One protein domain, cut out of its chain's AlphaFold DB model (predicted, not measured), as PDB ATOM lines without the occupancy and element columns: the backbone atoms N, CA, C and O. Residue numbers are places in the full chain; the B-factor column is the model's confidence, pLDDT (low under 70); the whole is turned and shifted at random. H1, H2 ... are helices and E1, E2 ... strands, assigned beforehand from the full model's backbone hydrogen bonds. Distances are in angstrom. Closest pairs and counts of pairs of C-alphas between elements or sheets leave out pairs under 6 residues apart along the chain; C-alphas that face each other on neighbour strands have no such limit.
ATOM      1  N   ALA A  37      40.921   9.735 -24.486       45.66
ATOM      2  CA  ALA A  37      40.514  10.535 -25.641       45.66
ATOM      3  C   ALA A  37      38.986  10.667 -25.779       45.66
ATOM      4  O   ALA A  37      38.488  11.706 -26.212       45.66
ATOM      5  N   GLN A  38      38.223   9.634 -25.406       48.00
ATOM      6  CA  GLN A  38      36.763   9.707 -25.389       48.00
ATOM      7  C   GLN A  38      36.277  10.611 -24.251       48.00
ATOM      8  O   GLN A  38      35.369  11.407 -24.476       48.00
ATOM      9  N   GLU A  39      36.890  10.558 -23.065       49.50
ATOM     10  CA  GLU A  39      36.534  11.431 -21.936       49.50
ATOM     11  C   GLU A  39      36.803  12.918 -22.234       49.50
ATOM     12  O   GLU A  39      35.968  13.780 -21.949       49.50
ATOM     13  N   GLU A  40      37.945  13.235 -22.850       53.59
ATOM     14  CA  GLU A  40      38.270  14.598 -23.283       53.59
ATOM     15  C   GLU A  40      37.275  15.110 -24.335       53.59
ATOM     16  O   GLU A  40      36.786  16.239 -24.254       53.59
ATOM     17  N   MET A  41      36.898  14.257 -25.289       54.41
ATOM     18  CA  MET A  41      35.911  14.599 -26.305       54.41
ATOM     19  C   MET A  41      34.519  14.844 -25.701       54.41
ATOM     20  O   MET A  41      33.865  15.820 -26.067       54.41
ATOM     21  N   TRP A  42      34.091  14.026 -24.734       53.38
ATOM     22  CA  TRP A  42      32.853  14.238 -23.974       53.38
ATOM     23  C   TRP A  42      32.838  15.593 -23.257       53.38
ATOM     24  O   TRP A  42      31.847  16.320 -23.342       53.38
ATOM     25  N   LYS A  43      33.941  15.972 -22.597       54.78
ATOM     26  CA  LYS A  43      34.081  17.292 -21.954       54.78
ATOM     27  C   LYS A  43      33.983  18.430 -22.972       54.78
ATOM     28  O   LYS A  43      33.311  19.425 -22.712       54.78
ATOM     29  N   ASN A  44      34.606  18.277 -24.138       60.66
ATOM     30  CA  ASN A  44      34.555  19.278 -25.205       60.66
ATOM     31  C   ASN A  44      33.146  19.434 -25.794       60.66
ATOM     32  O   ASN A  44      32.700  20.560 -26.006       60.66
ATOM     33  N   LEU A  45      32.425  18.331 -26.000       60.12
ATOM     34  CA  LEU A  45      31.033  18.340 -26.456       60.12
ATOM     35  C   LEU A  45      30.106  18.995 -25.430       60.12
ATOM     36  O   LEU A  45      29.308  19.849 -25.798       60.12
ATOM     37  N   TYR A  46      30.262  18.665 -24.147       55.88
ATOM     38  CA  TYR A  46      29.499  19.279 -23.057       55.88
ATOM     39  C   TYR A  46      29.764  20.788 -22.915       55.88
ATOM     40  O   TYR A  46      28.855  21.583 -22.677       55.88
ATOM     41  N   ASN A  47      31.012  21.222 -23.087       59.16
ATOM     42  CA  ASN A  47      31.333  22.648 -23.083       59.16
ATOM     43  C   ASN A  47      30.762  23.351 -24.322       59.16
ATOM     44  O   ASN A  47      30.241  24.457 -24.211       59.16
ATOM     45  N   ALA A  48      30.803  22.705 -25.490       64.19
ATOM     46  CA  ALA A  48      30.205  23.242 -26.708       64.19
ATOM     47  C   ALA A  48      28.683  23.395 -26.579       64.19
ATOM     48  O   ALA A  48      28.155  24.433 -26.967       64.19
ATOM     49  N   THR A  49      27.983  22.425 -25.981       63.25
ATOM     50  CA  THR A  49      26.534  22.528 -25.741       63.25
ATOM     51  C   THR A  49      26.207  23.700 -24.818       63.25
ATOM     52  O   THR A  49      25.314  24.479 -25.133       63.25
ATOM     53  N   LYS A  50      26.987  23.906 -23.745       58.91
ATOM     54  CA  LYS A  50      26.823  25.058 -22.839       58.91
ATOM     55  C   LYS A  50      27.000  26.405 -23.539       58.91
ATOM     56  O   LYS A  50      26.287  27.360 -23.234       58.91
ATOM     57  N   GLU A  51      27.951  26.507 -24.460       67.38
ATOM     58  CA  GLU A  51      28.171  27.740 -25.217       67.38
ATOM     59  C   GLU A  51      27.084  27.974 -26.275       67.38
ATOM     60  O   GLU A  51      26.624  29.104 -26.428       67.38
ATOM     61  N   ILE A  52      26.614  26.921 -26.953       70.38
ATOM     62  CA  ILE A  52      25.483  27.014 -27.891       70.38
ATOM     63  C   ILE A  52      24.223  27.483 -27.159       70.38
ATOM     64  O   ILE A  52      23.525  28.360 -27.656       70.38
ATOM     65  N   GLU A  53      23.962  26.974 -25.958       61.34
ATOM     66  CA  GLU A  53      22.811  27.380 -25.145       61.34
ATOM     67  C   GLU A  53      22.836  28.869 -24.789       61.34
ATOM     68  O   GLU A  53      21.839  29.565 -24.977       61.34
ATOM     69  N   LYS A  54      23.985  29.395 -24.345       61.00
ATOM     70  CA  LYS A  54      24.141  30.838 -24.085       61.00
ATOM     71  C   LYS A  54      23.869  31.669 -25.334       61.00
ATOM     72  O   LYS A  54      23.241  32.722 -25.250       61.00
ATOM     73  N   VAL A  55      24.340  31.195 -26.483       71.94
ATOM     74  CA  VAL A  55      24.130  31.867 -27.764       71.94
ATOM     75  C   VAL A  55      22.669  31.811 -28.189       71.94
ATOM     76  O   VAL A  55      22.149  32.825 -28.631       71.94
ATOM     77  N   PHE A  56      21.986  30.682 -28.013       71.75
ATOM     78  CA  PHE A  56      20.565  30.541 -28.332       71.75
ATOM     79  C   PHE A  56      19.700  31.498 -27.511       71.75
ATOM     80  O   PHE A  56      18.797  32.127 -28.056       71.75
ATOM     81  N   ILE A  57      20.011  31.658 -26.221       60.00
ATOM     82  CA  ILE A  57      19.344  32.632 -25.349       60.00
ATOM     83  C   ILE A  57      19.606  34.055 -25.847       60.00
ATOM     84  O   ILE A  57      18.670  34.831 -26.024       60.00
ATOM     85  N   GLY A  58      20.876  34.388 -26.094       64.62
ATOM     86  CA  GLY A  58      21.258  35.707 -26.589       64.62
ATOM     87  C   GLY A  58      20.604  36.045 -27.930       64.62
ATOM     88  O   GLY A  58      20.133  37.161 -28.109       64.62
ATOM     89  N   GLU A  59      20.521  35.076 -28.841       74.06
ATOM     90  CA  GLU A  59      19.884  35.241 -30.147       74.06
ATOM     91  C   GLU A  59      18.372  35.427 -30.010       74.06
ATOM     92  O   GLU A  59      17.825  36.339 -30.619       74.06
ATOM     93  N   TYR A  60      17.690  34.635 -29.174       68.44
ATOM     94  CA  TYR A  60      16.253  34.797 -28.932       68.44
ATOM     95  C   TYR A  60      15.921  36.201 -28.404       68.44
ATOM     96  O   TYR A  60      15.040  36.872 -28.945       68.44
ATOM     97  N   GLU A  61      16.682  36.692 -27.419       68.00
ATOM     98  CA  GLU A  61      16.525  38.055 -26.899       68.00
ATOM     99  C   GLU A  61      16.888  39.124 -27.940       68.00
ATOM    100  O   GLU A  61      16.203  40.138 -28.050       68.00
ATOM    101  N   ALA A  62      17.918  38.898 -28.760       76.75
ATOM    102  CA  ALA A  62      18.294  39.823 -29.827       76.75
ATOM    103  C   ALA A  62      17.224  39.905 -30.928       76.75
ATOM    104  O   ALA A  62      16.914  40.992 -31.414       76.75
ATOM    105  N   VAL A  63      16.621  38.779 -31.327       77.88
ATOM    106  CA  VAL A  63      15.498  38.745 -32.280       77.88
ATOM    107  C   VAL A  63      14.288  39.471 -31.689       77.88
ATOM    108  O   VAL A  63      13.678  40.300 -32.365       77.88
ATOM    109  N   ARG A  64      13.991  39.229 -30.409       77.94
ATOM    110  CA  ARG A  64      12.924  39.913 -29.677       77.94
ATOM    111  C   ARG A  64      13.150  41.426 -29.615       77.94
ATOM    112  O   ARG A  64      12.223  42.192 -29.862       77.94
ATOM    113  N   GLN A  65      14.375  41.869 -29.339       75.50
ATOM    114  CA  GLN A  65      14.722  43.290 -29.321       75.50
ATOM    115  C   GLN A  65      14.607  43.920 -30.716       75.50
ATOM    116  O   GLN A  65      14.051  45.006 -30.836       75.50
ATOM    117  N   ARG A  66      15.013  43.210 -31.781       87.06
ATOM    118  CA  ARG A  66      14.801  43.661 -33.170       87.06
ATOM    119  C   ARG A  66      13.323  43.897 -33.490       87.06
ATOM    120  O   ARG A  66      13.010  44.835 -34.218       87.06
ATOM    121  N   LEU A  67      12.417  43.069 -32.959       81.81
ATOM    122  CA  LEU A  67      10.979  43.314 -33.085       81.81
ATOM    123  C   LEU A  67      10.574  44.599 -32.355       81.81
ATOM    124  O   LEU A  67       9.894  45.424 -32.953       81.81
ATOM    125  N   VAL A  68      10.995  44.786 -31.098       71.06
ATOM    126  CA  VAL A  68      10.690  45.997 -30.310       71.06
ATOM    127  C   VAL A  68      11.146  47.257 -31.038       71.06
ATOM    128  O   VAL A  68      10.370  48.201 -31.174       71.06
ATOM    129  N   ASP A  69      12.379  47.255 -31.540       84.81
ATOM    130  CA  ASP A  69      12.946  48.388 -32.263       84.81
ATOM    131  C   ASP A  69      12.109  48.695 -33.515       84.81
ATOM    132  O   ASP A  69      11.680  49.832 -33.714       84.81
ATOM    133  N   LYS A  70      11.745  47.664 -34.291       89.88
ATOM    134  CA  LYS A  70      10.898  47.818 -35.483       89.88
ATOM    135  C   LYS A  70       9.492  48.335 -35.158       89.88
ATOM    136  O   LYS A  70       8.959  49.173 -35.879       89.88
ATOM    137  N   VAL A  71       8.888  47.867 -34.066       74.81
ATOM    138  CA  VAL A  71       7.568  48.327 -33.606       74.81
ATOM    139  C   VAL A  71       7.604  49.801 -33.206       74.81
ATOM    140  O   VAL A  71       6.701  50.556 -33.574       74.81
ATOM    141  N   ARG A  72       8.657  50.231 -32.499       81.38
ATOM    142  CA  ARG A  72       8.848  51.635 -32.105       81.38
ATOM    143  C   ARG A  72       9.062  52.540 -33.309       81.38
ATOM    144  O   ARG A  72       8.431  53.595 -33.382       81.38
ATOM    145  N   ASP A  73       9.888  52.108 -34.257       90.94
ATOM    146  CA  ASP A  73      10.150  52.845 -35.493       90.94
ATOM    147  C   ASP A  73       8.870  53.040 -36.317       90.94
ATOM    148  O   ASP A  73       8.607  54.131 -36.833       90.94
ATOM    149  N   GLU A  74       8.025  52.009 -36.393       90.19
ATOM    150  CA  GLU A  74       6.751  52.057 -37.115       90.19
ATOM    151  C   GLU A  74       5.589  52.665 -36.301       90.19
ATOM    152  O   GLU A  74       4.490  52.820 -36.840       90.19
ATOM    153  N   LYS A  75       5.822  53.049 -35.033       85.75
ATOM    154  CA  LYS A  75       4.817  53.573 -34.084       85.75
ATOM    155  C   LYS A  75       3.594  52.658 -33.934       85.75
ATOM    156  O   LYS A  75       2.452  53.119 -33.972       85.75
ATOM    157  N   LEU A  76       3.842  51.359 -33.801       78.69
ATOM    158  CA  LEU A  76       2.820  50.322 -33.647       78.69
ATOM    159  C   LEU A  76       2.675  49.899 -32.179       78.69
ATOM    160  O   LEU A  76       3.473  50.295 -31.328       78.69
ATOM    161  N   ASP A  77       1.655  49.099 -31.871       69.00
ATOM    162  CA  ASP A  77       1.433  48.633 -30.502       69.00
ATOM    163  C   ASP A  77       2.489  47.597 -30.079       69.00
ATOM    164  O   ASP A  77       2.544  46.472 -30.593       69.00
ATOM    165  N   GLU A  78       3.356  47.993 -29.141       65.06
ATOM    166  CA  GLU A  78       4.450  47.164 -28.614       65.06
ATOM    167  C   GLU A  78       3.924  45.923 -27.888       65.06
ATOM    168  O   GLU A  78       4.513  44.848 -28.002       65.06
ATOM    169  N   THR A  79       2.793  46.040 -27.192       50.34
ATOM    170  CA  THR A  79       2.239  44.949 -26.387       50.34
ATOM    171  C   THR A  79       1.726  43.830 -27.282       50.34
ATOM    172  O   THR A  79       2.161  42.690 -27.134       50.34
ATOM    173  N   LEU A  80       0.871  44.153 -28.252       50.53
ATOM    174  CA  LEU A  80       0.310  43.196 -29.206       50.53
ATOM    175  C   LEU A  80       1.395  42.567 -30.083       50.53
ATOM    176  O   LEU A  80       1.383  41.358 -30.327       50.53
ATOM    177  N   SER A  81       2.382  43.361 -30.505       60.28
ATOM    178  CA  SER A  81       3.485  42.854 -31.320       60.28
ATOM    179  C   SER A  81       4.346  41.860 -30.547       60.28
ATOM    180  O   SER A  81       4.630  40.765 -31.034       60.28
ATOM    181  N   LEU A  82       4.709  42.194 -29.305       52.38
ATOM    182  CA  LEU A  82       5.442  41.286 -28.427       52.38
ATOM    183  C   LEU A  82       4.626  40.048 -28.065       52.38
ATOM    184  O   LEU A  82       5.186  38.962 -28.026       52.38
ATOM    185  N   MET A  83       3.316  40.178 -27.854       49.75
ATOM    186  CA  MET A  83       2.441  39.026 -27.634       49.75
ATOM    187  C   MET A  83       2.451  38.077 -28.831       49.75
ATOM    188  O   MET A  83       2.537  36.869 -28.640       49.75
ATOM    189  N   SER A  84       2.420  38.596 -30.061       59.31
ATOM    190  CA  SER A  84       2.481  37.757 -31.263       59.31
ATOM    191  C   SER A  84       3.775  36.935 -31.349       59.31
ATOM    192  O   SER A  84       3.727  35.771 -31.740       59.31
ATOM    193  N   PHE A  85       4.900  37.526 -30.928       68.19
ATOM    194  CA  PHE A  85       6.220  36.901 -30.859       68.19
ATOM    195  C   PHE A  85       6.310  35.886 -29.723       68.19
ATOM    196  O   PHE A  85       6.724  34.752 -29.940       68.19
ATOM    197  N   ASP A  86       5.891  36.288 -28.522       51.91
ATOM    198  CA  ASP A  86       5.942  35.473 -27.308       51.91
ATOM    199  C   ASP A  86       4.988  34.256 -27.420       51.91
ATOM    200  O   ASP A  86       5.200  33.240 -26.762       51.91
ATOM    201  N   ASN A  87       3.963  34.333 -28.282       49.53
ATOM    202  CA  ASN A  87       3.056  33.227 -28.610       49.53
ATOM    203  C   ASN A  87       3.630  32.235 -29.641       49.53
ATOM    204  O   ASN A  87       3.073  31.149 -29.803       49.53
ATOM    205  N   GLN A  88       4.714  32.571 -30.350       55.41
ATOM    206  CA  GLN A  88       5.386  31.609 -31.224       55.41
ATOM    207  C   GLN A  88       6.146  30.581 -30.378       55.41
ATOM    208  O   GLN A  88       6.805  30.917 -29.392       55.41
ATOM    209  N   LYS A  89       6.123  29.310 -30.793       52.81
ATOM    210  CA  LYS A  89       7.005  28.289 -30.213       52.81
ATOM    211  C   LYS A  89       8.456  28.732 -30.414       52.81
ATOM    212  O   LYS A  89       8.831  29.069 -31.533       52.81
ATOM    213  N   ASN A  90       9.284  28.701 -29.363       60.31
ATOM    214  CA  ASN A  90      10.713  28.973 -29.528       60.31
ATOM    215  C   ASN A  90      11.300  27.928 -30.501       60.31
ATOM    216  O   ASN A  90      11.311  26.735 -30.175       60.31
ATOM    217  N   PRO A  91      11.783  28.347 -31.685       65.81
ATOM    218  CA  PRO A  91      12.154  27.420 -32.750       65.81
ATOM    219  C   PRO A  91      13.417  26.611 -32.437       65.81
ATOM    220  O   PRO A  91      13.719  25.640 -33.129       65.81
ATOM    221  N   LEU A  92      14.160  26.989 -31.395       65.94
ATOM    222  CA  LEU A  92      15.365  26.287 -30.966       65.94
ATOM    223  C   LEU A  92      15.066  25.141 -29.988       65.94
ATOM    224  O   LEU A  92      15.958  24.342 -29.694       65.94
ATOM    225  N   VAL A  93      13.825  25.010 -29.509       58.84
ATOM    226  CA  VAL A  93      13.409  23.914 -28.619       58.84
ATOM    227  C   VAL A  93      13.481  22.575 -29.354       58.84
ATOM    228  O   VAL A  93      12.965  22.433 -30.460       58.84
ATOM    229  N   GLY A  94      14.120  21.580 -28.730       57.34
ATOM    230  CA  GLY A  94      14.331  20.257 -29.328       57.34
ATOM    231  C   GLY A  94      15.455  20.215 -30.370       57.34
ATOM    232  O   GLY A  94      15.616  19.205 -31.050       57.34
ATOM    233  N   THR A  95      16.247  21.288 -30.501       65.50
ATOM    234  CA  THR A  95      17.398  21.312 -31.410       65.50
ATOM    235  C   THR A  95      18.411  20.239 -31.036       65.50
ATOM    236  O   THR A  95      18.888  20.163 -29.903       65.50
ATOM    237  N   ASN A  96      18.794  19.435 -32.024       73.75
ATOM    238  CA  ASN A  96      19.861  18.468 -31.874       73.75
ATOM    239  C   ASN A  96      21.220  19.186 -31.897       73.75
ATOM    240  O   ASN A  96      21.705  19.612 -32.947       73.75
ATOM    241  N   TYR A  97      21.859  19.311 -30.734       73.19
ATOM    242  CA  TYR A  97      23.164  19.965 -30.620       73.19
ATOM    243  C   TYR A  97      24.258  19.283 -31.446       73.19
ATOM    244  O   TYR A  97      25.192  19.956 -31.879       73.19
ATOM    245  N   ILE A  98      24.139  17.978 -31.719       74.00
ATOM    246  CA  ILE A  98      25.094  17.254 -32.567       74.00
ATOM    247  C   ILE A  98      25.057  17.806 -33.993       74.00
ATOM    248  O   ILE A  98      26.113  18.006 -34.589       74.00
ATOM    249  N   GLU A  99      23.872  18.135 -34.517       83.69
ATOM    250  CA  GLU A  99      23.732  18.768 -35.836       83.69
ATOM    251  C   GLU A  99      24.446  20.119 -35.880       83.69
ATOM    252  O   GLU A  99      25.209  20.394 -36.802       83.69
ATOM    253  N   ILE A 100      24.245  20.957 -34.860       83.81
ATOM    254  CA  ILE A 100      24.836  22.301 -34.800       83.81
ATOM    255  C   ILE A 100      26.362  22.228 -34.676       83.81
ATOM    256  O   ILE A 100      27.081  22.953 -35.367       83.81
ATOM    257  N   ILE A 101      26.869  21.327 -33.833       81.44
ATOM    258  CA  ILE A 101      28.308  21.117 -33.645       81.44
ATOM    259  C   ILE A 101      28.939  20.565 -34.928       81.44
ATOM    260  O   ILE A 101      30.002  21.044 -35.336       81.44
ATOM    261  N   ALA A 102      28.295  19.599 -35.590       85.75
ATOM    262  CA  ALA A 102      28.766  19.041 -36.854       85.75
ATOM    263  C   ALA A 102      28.785  20.100 -37.966       85.75
ATOM    264  O   ALA A 102      29.793  20.235 -38.665       85.75
ATOM    265  N   LEU A 103      27.720  20.900 -38.082       89.12
ATOM    266  CA  LEU A 103      27.606  21.983 -39.061       89.12
ATOM    267  C   LEU A 103      28.713  23.017 -38.865       89.12
ATOM    268  O   LEU A 103      29.462  23.318 -39.795       89.12
ATOM    269  N   TYR A 104      28.875  23.510 -37.638       87.50
ATOM    270  CA  TYR A 104      29.908  24.490 -37.321       87.50
ATOM    271  C   TYR A 104      31.324  23.940 -37.544       87.50
ATOM    272  O   TYR A 104      32.199  24.639 -38.061       87.50
ATOM    273  N   SER A 105      31.554  22.663 -37.225       86.94
ATOM    274  CA  SER A 105      32.834  21.992 -37.474       86.94
ATOM    275  C   SER A 105      33.142  21.883 -38.971       86.94
ATOM    276  O   SER A 105      34.278  22.136 -39.383       86.94
ATOM    277  N   ALA A 106      32.136  21.575 -39.796       88.62
ATOM    278  CA  ALA A 106      32.262  21.523 -41.250       88.62
ATOM    279  C   ALA A 106      32.589  22.901 -41.842       88.62
ATOM    280  O   ALA A 106      33.549  23.026 -42.607       88.62
ATOM    281  N   ILE A 107      31.874  23.946 -41.410       88.50
ATOM    282  CA  ILE A 107      32.129  25.345 -41.784       88.50
ATOM    283  C   ILE A 107      33.563  25.746 -41.419       88.50
ATOM    284  O   ILE A 107      34.326  26.213 -42.267       88.50
ATOM    285  N   LYS A 108      33.969  25.514 -40.165       86.56
ATOM    286  CA  LYS A 108      35.307  25.867 -39.675       86.56
ATOM    287  C   LYS A 108      36.400  25.161 -40.466       86.56
ATOM    288  O   LYS A 108      37.379  25.802 -40.852       86.56
ATOM    289  N   LYS A 109      36.230  23.868 -40.751       86.38
ATOM    290  CA  LYS A 109      37.191  23.104 -41.552       86.38
ATOM    291  C   LYS A 109      37.279  23.631 -42.982       86.38
ATOM    292  O   LYS A 109      38.388  23.796 -43.491       86.38
ATOM    293  N   HIS A 110      36.141  23.909 -43.613       87.38
ATOM    294  CA  HIS A 110      36.092  24.454 -44.966       87.38
ATOM    295  C   HIS A 110      36.803  25.812 -45.044       87.38
ATOM    296  O   HIS A 110      37.658  26.010 -45.906       87.38
ATOM    297  N   CYS A 111      36.526  26.723 -44.109       83.62
ATOM    298  CA  CYS A 111      37.192  28.023 -44.049       83.62
ATOM    299  C   CYS A 111      38.708  27.886 -43.849       83.62
ATOM    300  O   CYS A 111      39.470  28.501 -44.596       83.62
ATOM    301  N   GLN A 112      39.154  27.014 -42.937       83.69
ATOM    302  CA  GLN A 112      40.581  26.748 -42.713       83.69
ATOM    303  C   GLN A 112      41.301  26.271 -43.981       83.69
ATOM    304  O   GLN A 112      42.391  26.752 -44.285       83.69
ATOM    305  N   LEU A 113      40.700  25.342 -44.733       84.31
ATOM    306  CA  LEU A 113      41.284  24.819 -45.975       84.31
ATOM    307  C   LEU A 113      41.384  25.883 -47.079       84.31
ATOM    308  O   LEU A 113      42.263  25.792 -47.930       84.31
ATOM    309  N   ASN A 114      40.523  26.901 -47.037       83.94
ATOM    310  CA  ASN A 114      40.480  27.999 -48.002       83.94
ATOM    311  C   ASN A 114      41.162  29.282 -47.489       83.94
ATOM    312  O   ASN A 114      40.926  30.366 -48.021       83.94
ATOM    313  N   GLY A 115      41.994  29.185 -46.445       79.50
ATOM    314  CA  GLY A 115      42.770  30.313 -45.919       79.50
ATOM    315  C   GLY A 115      41.950  31.383 -45.188       79.50
ATOM    316  O   GLY A 115      42.456  32.479 -44.954       79.50
ATOM    317  N   LYS A 116      40.698  31.088 -44.816       79.44
ATOM    318  CA  LYS A 116      39.844  31.954 -43.992       79.44
ATOM    319  C   LYS A 116      39.868  31.481 -42.539       79.44
ATOM    320  O   LYS A 116      39.523  30.342 -42.233       79.44
ATOM    321  N   GLU A 117      40.242  32.366 -41.620       72.25
ATOM    322  CA  GLU A 117      40.231  32.069 -40.186       72.25
ATOM    323  C   GLU A 117      38.910  32.528 -39.551       72.25
ATOM    324  O   GLU A 117      38.617  33.722 -39.506       72.25
ATOM    325  N   ILE A 118      38.117  31.585 -39.030       70.50
ATOM    326  CA  ILE A 118      36.948  31.899 -38.195       70.50
ATOM    327  C   ILE A 118      37.431  32.061 -36.755       70.50
ATOM    328  O   ILE A 118      37.807  31.082 -36.108       70.50
ATOM    329  N   LYS A 119      37.449  33.308 -36.275       63.41
ATOM    330  CA  LYS A 119      37.890  33.664 -34.915       63.41
ATOM    331  C   LYS A 119      36.755  33.698 -33.894       63.41
ATOM    332  O   LYS A 119      37.018  33.707 -32.696       63.41
ATOM    333  N   THR A 120      35.513  33.756 -34.357       61.66
ATOM    334  CA  THR A 120      34.324  33.820 -33.507       61.66
ATOM    335  C   THR A 120      33.906  32.418 -33.064       61.66
ATOM    336  O   THR A 120      34.228  31.430 -33.718       61.66
ATOM    337  N   GLY A 121      33.252  32.312 -31.906       67.25
ATOM    338  CA  GLY A 121      32.548  31.091 -31.496       67.25
ATOM    339  C   GLY A 121      31.175  31.004 -32.169       67.25
ATOM    340  O   GLY A 121      30.975  31.548 -33.249       67.25
ATOM    341  N   PHE A 122      30.204  30.387 -31.497       68.56
ATOM    342  CA  PHE A 122      28.813  30.360 -31.965       68.56
ATOM    343  C   PHE A 122      28.124  31.741 -31.928       68.56
ATOM    344  O   PHE A 122      27.075  31.921 -32.537       68.56
ATOM    345  N   ALA A 123      28.700  32.717 -31.219       69.62
ATOM    346  CA  ALA A 123      28.106  34.036 -31.021       69.62
ATOM    347  C   ALA A 123      27.885  34.793 -32.342       69.62
ATOM    348  O   ALA A 123      28.794  34.889 -33.168       69.62
ATOM    349  N   GLY A 124      26.693  35.376 -32.494       73.12
ATOM    350  CA  GLY A 124      26.309  36.189 -33.652       73.12
ATOM    351  C   GLY A 124      25.800  35.400 -34.861       73.12
ATOM    352  O   GLY A 124      25.431  36.021 -35.854       73.12
ATOM    353  N   ILE A 125      25.771  34.065 -34.791       83.62
ATOM    354  CA  ILE A 125      25.161  33.231 -35.830       83.62
ATOM    355  C   ILE A 125      23.630  33.358 -35.729       83.62
ATOM    356  O   ILE A 125      23.084  33.115 -34.649       83.62
ATOM    357  N   PRO A 126      22.928  33.675 -36.833       86.06
ATOM    358  CA  PRO A 126      21.477  33.767 -36.838       86.06
ATOM    359  C   PRO A 126      20.883  32.358 -36.801       86.06
ATOM    360  O   PRO A 126      20.789  31.683 -37.823       86.06
ATOM    361  N   PHE A 127      20.532  31.885 -35.607       85.44
ATOM    362  CA  PHE A 127      19.864  30.592 -35.426       85.44
ATOM    363  C   PHE A 127      18.338  30.689 -35.536       85.44
ATOM    364  O   PHE A 127      17.670  29.664 -35.685       85.44
ATOM    365  N   ILE A 128      17.793  31.905 -35.460       86.81
ATOM    366  CA  ILE A 128      16.363  32.193 -35.542       86.81
ATOM    367  C   ILE A 128      16.123  33.168 -36.692       86.81
ATOM    368  O   ILE A 128      16.693  34.261 -36.726       86.81
ATOM    369  N   SER A 129      15.232  32.795 -37.605       89.25
ATOM    370  CA  SER A 129      14.634  33.714 -38.567       89.25
ATOM    371  C   SER A 129      13.318  34.248 -38.010       89.25
ATOM    372  O   SER A 129      12.522  33.499 -37.446       89.25
ATOM    373  N   MET A 130      13.096  35.555 -38.165       90.94
ATOM    374  CA  MET A 130      11.839  36.210 -37.815       90.94
ATOM    375  C   MET A 130      11.267  36.896 -39.046       90.94
ATOM    376  O   MET A 130      11.861  37.843 -39.568       90.94
ATOM    377  N   GLU A 131      10.093  36.446 -39.461       92.56
ATOM    378  CA  GLU A 131       9.253  37.172 -40.403       92.56
ATOM    379  C   GLU A 131       8.259  38.029 -39.628       92.56
ATOM    380  O   GLU A 131       7.795  37.640 -38.556       92.56
ATOM    381  N   VAL A 132       7.948  39.215 -40.150       93.25
ATOM    382  CA  VAL A 132       6.942  40.089 -39.544       93.25
ATOM    383  C   VAL A 132       5.945  40.565 -40.582       93.25
ATOM    384  O   VAL A 132       6.327  41.056 -41.647       93.25
ATOM    385  N   THR A 133       4.667  40.466 -40.244       94.88
ATOM    386  CA  THR A 133       3.562  41.004 -41.033       94.88
ATOM    387  C   THR A 133       2.846  42.078 -40.229       94.88
ATOM    388  O   THR A 133       2.709  41.985 -39.011       94.88
ATOM    389  N   LYS A 134       2.408  43.145 -40.900       94.00
ATOM    390  CA  LYS A 134       1.612  44.187 -40.253       94.00
ATOM    391  C   LYS A 134       0.162  43.732 -40.198       94.00
ATOM    392  O   LYS A 134      -0.429  43.448 -41.237       94.00
ATOM    393  N   GLU A 135      -0.394  43.683 -39.000       85.12
ATOM    394  CA  GLU A 135      -1.784  43.324 -38.741       85.12
ATOM    395  C   GLU A 135      -2.446  44.401 -37.873       85.12
ATOM    396  O   GLU A 135      -1.811  45.358 -37.425       85.12
ATOM    397  N   SER A 136      -3.750  44.277 -37.660       73.75
ATOM    398  CA  SER A 136      -4.501  45.142 -36.758       73.75
ATOM    399  C   SER A 136      -5.599  44.348 -36.083       73.75
ATOM    400  O   SER A 136      -6.250  43.535 -36.735       73.75
ATOM    401  N   ILE A 137      -5.824  44.623 -34.804       57.09
ATOM    402  CA  ILE A 137      -7.006  44.152 -34.089       57.09
ATOM    403  C   ILE A 137      -7.984  45.315 -33.953       57.09
ATOM    404  O   ILE A 137      -7.561  46.441 -33.685       57.09
ATOM    405  N   LEU A 201       2.728  44.484 -35.230       85.00
ATOM    406  CA  LEU A 201       3.518  43.544 -36.028       85.00
ATOM    407  C   LEU A 201       3.327  42.132 -35.494       85.00
ATOM    408  O   LEU A 201       3.724  41.842 -34.367       85.00
ATOM    409  N   LYS A 202       2.781  41.242 -36.317       84.62
ATOM    410  CA  LYS A 202       2.770  39.814 -36.036       84.62
ATOM    411  C   LYS A 202       4.110  39.209 -36.415       84.62
ATOM    412  O   LYS A 202       4.508  39.299 -37.572       84.62
ATOM    413  N   ALA A 203       4.787  38.590 -35.458       79.88
ATOM    414  CA  ALA A 203       6.030  37.873 -35.694       79.88
ATOM    415  C   ALA A 203       5.791  36.369 -35.882       79.88
ATOM    416  O   ALA A 203       5.019  35.751 -35.149       79.88
ATOM    417  N   THR A 204       6.513  35.779 -36.828       87.69
ATOM    418  CA  THR A 204       6.603  34.333 -37.043       87.69
ATOM    419  C   THR A 204       8.061  33.923 -36.923       87.69
ATOM    420  O   THR A 204       8.929  34.519 -37.563       87.69
ATOM    421  N   LEU A 205       8.332  32.950 -36.051       80.19
ATOM    422  CA  LEU A 205       9.685  32.504 -35.729       80.19
ATOM    423  C   LEU A 205       9.935  31.115 -36.291       80.19
ATOM    424  O   LEU A 205       9.165  30.191 -36.041       80.19
ATOM    425  N   GLU A 206      11.061  30.955 -36.972       87.69
ATOM    426  CA  GLU A 206      11.513  29.668 -37.486       87.69
ATOM    427  C   GLU A 206      12.986  29.436 -37.144       87.69
ATOM    428  O   GLU A 206      13.757  30.371 -36.908       87.69
ATOM    429  N   ARG A 207      13.388  28.162 -37.086       85.69
ATOM    430  CA  ARG A 207      14.803  27.811 -36.927       85.69
ATOM    431  C   ARG A 207      15.469  28.095 -38.258       85.69
ATOM    432  O   ARG A 207      15.022  27.595 -39.289       85.69
ATOM    433  N   SER A 208      16.562  28.844 -38.228       89.50
ATOM    434  CA  SER A 208      17.324  29.118 -39.436       89.50
ATOM    435  C   SER A 208      17.807  27.817 -40.067       89.50
ATOM    436  O   SER A 208      18.294  26.907 -39.385       89.50
ATOM    437  N   SER A 209      17.652  27.729 -41.385       90.06
ATOM    438  CA  SER A 209      18.114  26.579 -42.149       90.06
ATOM    439  C   SER A 209      19.642  26.493 -42.112       90.06
ATOM    440  O   SER A 209      20.346  27.464 -41.813       90.06
ATOM    441  N   PHE A 210      20.185  25.321 -42.444       91.50
ATOM    442  CA  PHE A 210      21.637  25.175 -42.567       91.50
ATOM    443  C   PHE A 210      22.217  26.064 -43.665       91.50
ATOM    444  O   PHE A 210      23.346  26.522 -43.513       91.50
ATOM    445  N   ASP A 211      21.451  26.357 -44.717       90.06
ATOM    446  CA  ASP A 211      21.847  27.320 -45.741       90.06
ATOM    447  C   ASP A 211      21.950  28.732 -45.165       90.06
ATOM    448  O   ASP A 211      23.000  29.346 -45.305       90.06
ATOM    449  N   THR A 212      20.954  29.208 -44.410       89.19
ATOM    450  CA  THR A 212      21.013  30.527 -43.751       89.19
ATOM    451  C   THR A 212      22.217  30.644 -42.810       89.19
ATOM    452  O   THR A 212      22.912  31.662 -42.787       89.19
ATOM    453  N   ILE A 213      22.509  29.582 -42.052       89.81
ATOM    454  CA  ILE A 213      23.675  29.540 -41.163       89.81
ATOM    455  C   ILE A 213      24.984  29.520 -41.970       89.81
ATOM    456  O   ILE A 213      25.942  30.188 -41.589       89.81
ATOM    457  N   ALA A 214      25.058  28.777 -43.077       89.38
ATOM    458  CA  ALA A 214      26.244  28.726 -43.934       89.38
ATOM    459  C   ALA A 214      26.487  30.058 -44.671       89.38
ATOM    460  O   ALA A 214      27.634  30.507 -44.768       89.38
ATOM    461  N   GLU A 215      25.422  30.720 -45.122       89.81
ATOM    462  CA  GLU A 215      25.448  32.017 -45.805       89.81
ATOM    463  C   GLU A 215      26.035  33.116 -44.924       89.81
ATOM    464  O   GLU A 215      26.788  33.958 -45.416       89.81
ATOM    465  N   TYR A 216      25.788  33.066 -43.611       88.12
ATOM    466  CA  TYR A 216      26.426  33.961 -42.644       88.12
ATOM    467  C   TYR A 216      27.965  33.919 -42.732       88.12
ATOM    468  O   TYR A 216      28.638  34.935 -42.555       88.12
ATOM    469  N   PHE A 217      28.538  32.761 -43.073       86.94
ATOM    470  CA  PHE A 217      29.977  32.583 -43.299       86.94
ATOM    471  C   PHE A 217      30.393  32.742 -44.773       86.94
ATOM    472  O   PHE A 217      31.562  32.534 -45.119       86.94
ATOM    473  N   GLY A 218      29.462  33.129 -45.647       87.44
ATOM    474  CA  GLY A 218      29.665  33.267 -47.087       87.44
ATOM    475  C   GLY A 218      29.825  31.927 -47.808       87.44
ATOM    476  O   GLY A 218      30.629  31.842 -48.740       87.44
ATOM    477  N   LEU A 219      29.124  30.886 -47.350       89.25
ATOM    478  CA  LEU A 219      29.123  29.529 -47.910       89.25
ATOM    479  C   LEU A 219      27.691  29.084 -48.256       89.25
ATOM    480  O   LEU A 219      26.727  29.677 -47.790       89.25
ATOM    481  N   THR A 220      27.556  28.007 -49.029       91.62
ATOM    482  CA  THR A 220      26.294  27.259 -49.182       91.62
ATOM    483  C   THR A 220      26.386  25.951 -48.406       91.62
ATOM    484  O   THR A 220      27.483  25.395 -48.279       91.62
ATOM    485  N   PHE A 221      25.265  25.407 -47.918       91.50
ATOM    486  CA  PHE A 221      25.315  24.129 -47.198       91.50
ATOM    487  C   PHE A 221      25.842  22.995 -48.093       91.50
ATOM    488  O   PHE A 221      26.658  22.181 -47.660       91.50
ATOM    489  N   SER A 222      25.491  23.012 -49.380       92.44
ATOM    490  CA  SER A 222      25.995  22.062 -50.381       92.44
ATOM    491  C   SER A 222      27.526  22.011 -50.484       92.44
ATOM    492  O   SER A 222      28.087  20.957 -50.769       92.44
ATOM    493  N   ALA A 223      28.233  23.115 -50.210       90.06
ATOM    494  CA  ALA A 223      29.698  23.166 -50.258       90.06
ATOM    495  C   ALA A 223      30.378  22.462 -49.066       90.06
ATOM    496  O   ALA A 223      31.596  22.249 -49.078       90.06
ATOM    497  N   ILE A 224      29.612  22.132 -48.024       91.81
ATOM    498  CA  ILE A 224      30.101  21.547 -46.769       91.81
ATOM    499  C   ILE A 224      29.357  20.268 -46.363       91.81
ATOM    500  O   ILE A 224      29.727  19.660 -45.358       91.81
ATOM    501  N   GLU A 225      28.353  19.837 -47.130       93.50
ATOM    502  CA  GLU A 225      27.442  18.739 -46.786       93.50
ATOM    503  C   GLU A 225      28.176  17.415 -46.509       93.50
ATOM    504  O   GLU A 225      27.897  16.751 -45.508       93.50
ATOM    505  N   ASP A 226      29.161  17.057 -47.337       91.56
ATOM    506  CA  ASP A 226      29.941  15.824 -47.158       91.56
ATOM    507  C   ASP A 226      30.712  15.827 -45.833       91.56
ATOM    508  O   ASP A 226      30.731  14.836 -45.101       91.56
ATOM    509  N   LYS A 227      31.317  16.971 -45.483       88.69
ATOM    510  CA  LYS A 227      32.050  17.124 -44.220       88.69
ATOM    511  C   LYS A 227      31.128  17.219 -43.017       88.69
ATOM    512  O   LYS A 227      31.479  16.714 -41.955       88.69
ATOM    513  N   TYR A 228      29.955  17.819 -43.183       91.88
ATOM    514  CA  TYR A 228      28.910  17.800 -42.170       91.88
ATOM    515  C   TYR A 228      28.502  16.362 -41.827       91.88
ATOM    516  O   TYR A 228      28.532  16.006 -40.651       91.88
ATOM    517  N   LYS A 229      28.198  15.524 -42.830       91.44
ATOM    518  CA  LYS A 229      27.813  14.115 -42.621       91.44
ATOM    519  C   LYS A 229      28.916  13.322 -41.925       91.44
ATOM    520  O   LYS A 229      28.647  12.662 -40.928       91.44
ATOM    521  N   GLU A 230      30.164  13.466 -42.381       87.75
ATOM    522  CA  GLU A 230      31.333  12.834 -41.750       87.75
ATOM    523  C   GLU A 230      31.436  13.176 -40.255       87.75
ATOM    524  O   GLU A 230      31.640  12.289 -39.427       87.75
ATOM    525  N   TYR A 231      31.268  14.451 -39.890       84.56
ATOM    526  CA  TYR A 231      31.326  14.877 -38.491       84.56
ATOM    527  C   TYR A 231      30.099  14.462 -37.684       84.56
ATOM    528  O   TYR A 231      30.251  14.043 -36.538       84.56
ATOM    529  N   TYR A 232      28.905  14.533 -38.265       84.75
ATOM    530  CA  TYR A 232      27.671  14.101 -37.617       84.75
ATOM    531  C   TYR A 232      27.724  12.611 -37.254       84.75
ATOM    532  O   TYR A 232      27.484  12.246 -36.102       84.75
ATOM    533  N   ASP A 233      28.120  11.761 -38.203       82.38
ATOM    534  CA  ASP A 233      28.249  10.317 -38.001       82.38
ATOM    535  C   ASP A 233      29.356   9.988 -36.994       82.38
ATOM    536  O   ASP A 233      29.167   9.144 -36.116       82.38
ATOM    537  N   ALA A 234      30.493  10.691 -37.059       77.50
ATOM    538  CA  ALA A 234      31.579  10.518 -36.099       77.50
ATOM    539  C   ALA A 234      31.125  10.837 -34.665       77.50
ATOM    540  O   ALA A 234      31.349  10.031 -33.761       77.50
ATOM    541  N   ILE A 235      30.440  11.965 -34.455       68.62
ATOM    542  CA  ILE A 235      29.940  12.372 -33.136       68.62
ATOM    543  C   ILE A 235      28.865  11.385 -32.641       68.62
ATOM    544  O   ILE A 235      28.944  10.912 -31.507       68.62
ATOM    545  N   ASN A 236      27.918  10.984 -33.495       69.50
ATOM    546  CA  ASN A 236      26.870  10.012 -33.150       69.50
ATOM    547  C   ASN A 236      27.385   8.594 -32.888       69.50
ATOM    548  O   ASN A 236      26.785   7.850 -32.120       69.50
ATOM    549  N   SER A 237      28.490   8.185 -33.511       67.31
ATOM    550  CA  SER A 237      29.077   6.865 -33.258       67.31
ATOM    551  C   SER A 237      29.660   6.734 -31.845       67.31
ATOM    552  O   SER A 237      29.828   5.624 -31.339       67.31
ATOM    553  N   ILE A 238      29.949   7.868 -31.197       58.97
ATOM    554  CA  ILE A 238      30.578   7.931 -29.875       58.97
ATOM    555  C   ILE A 238      29.548   8.255 -28.781       58.97
ATOM    556  O   ILE A 238      29.706   7.833 -27.634       58.97
ATOM    557  N   LEU A 239      28.474   8.964 -29.131       55.53
ATOM    558  CA  LEU A 239      27.401   9.376 -28.229       55.53
ATOM    559  C   LEU A 239      26.126   8.608 -28.590       55.53
ATOM    560  O   LEU A 239      25.621   8.741 -29.697       55.53
TER     561      LEU A 239
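This is residues 37 to 137 and 201 to 239 of the 597 residues of the protein "NlpC/P60 family protein" of Butyrivibrio sp. M55 (UniProt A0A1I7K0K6). One long helix, H1, makes the longest axis; toward its last residues H2 folds back and the antiparallel two-stranded ribbon E1 E2 packs on H1 and H2, while H3 and H5 pack together toward its first residues, with H4 close to H3. The printed part has 140 residues with five named helices and two named strands, in the order H1 H2 H3 E1 E2 H4 H5, and its class is mostly helix. It is only just loose, close to compact, with a radius of gyration of the C-alphas of 17.6 A, and elongated, spanning 57 by 31 by 22 A.

H1, residues 37 to 73, and H2, residues 78 to 86, form a helical hairpin; they touch, closest at C-alphas 71 and 78, 6.0 A, at a shallow tilt of 29 degrees. H3, residues 97 to 113, only just touches H1, with 3 pairs of C-alphas within 8 A, closest at Thr 49 and Tyr 97, 6.5 A. E1, residues 128 to 137, and E2, residues 201 to 207, are antiparallel neighbours, with N 129 and O 206 2.9 A apart, within hydrogen-bond range. The closest C-alphas of H2 and E2, Ser 81 and Leu 201, are 4.8 A apart. H4, residues 210 to 216, is close but not clearly touching H3, closest at C-alphas 107 and 214, 7.1 A. H5, residues 225 to 238, touches H3 at a steep tilt of 49 degrees, closest at C-alphas 106 and 228, 5.1 A. Every O i to N i+4 pair is within hydrogen-bond range in H1, H2, H3 and H4, and 9 of 10 in H5.

H1 begins at C-alpha 37 (40.514, 10.535, -25.641) and measures 53.0 A; H3 measures 24.2 A, E1 26.3 A, E2 19.4 A and H5 20.3 A. E1 bends by 58 degrees at residue 134. H5 ends at C-alpha 238 (30.578, 7.931, -29.875).

The two farthest C-alphas, Ala 37 and Ile 137, are 58.8 A apart. Residues 138 to 200 are not printed, a gap of 10.7 A between C-alphas 137 and 201. The link from H3 to E1 is long. Confidence is under 70 in 51 residues, among them 37 to 51 and 77 to 95.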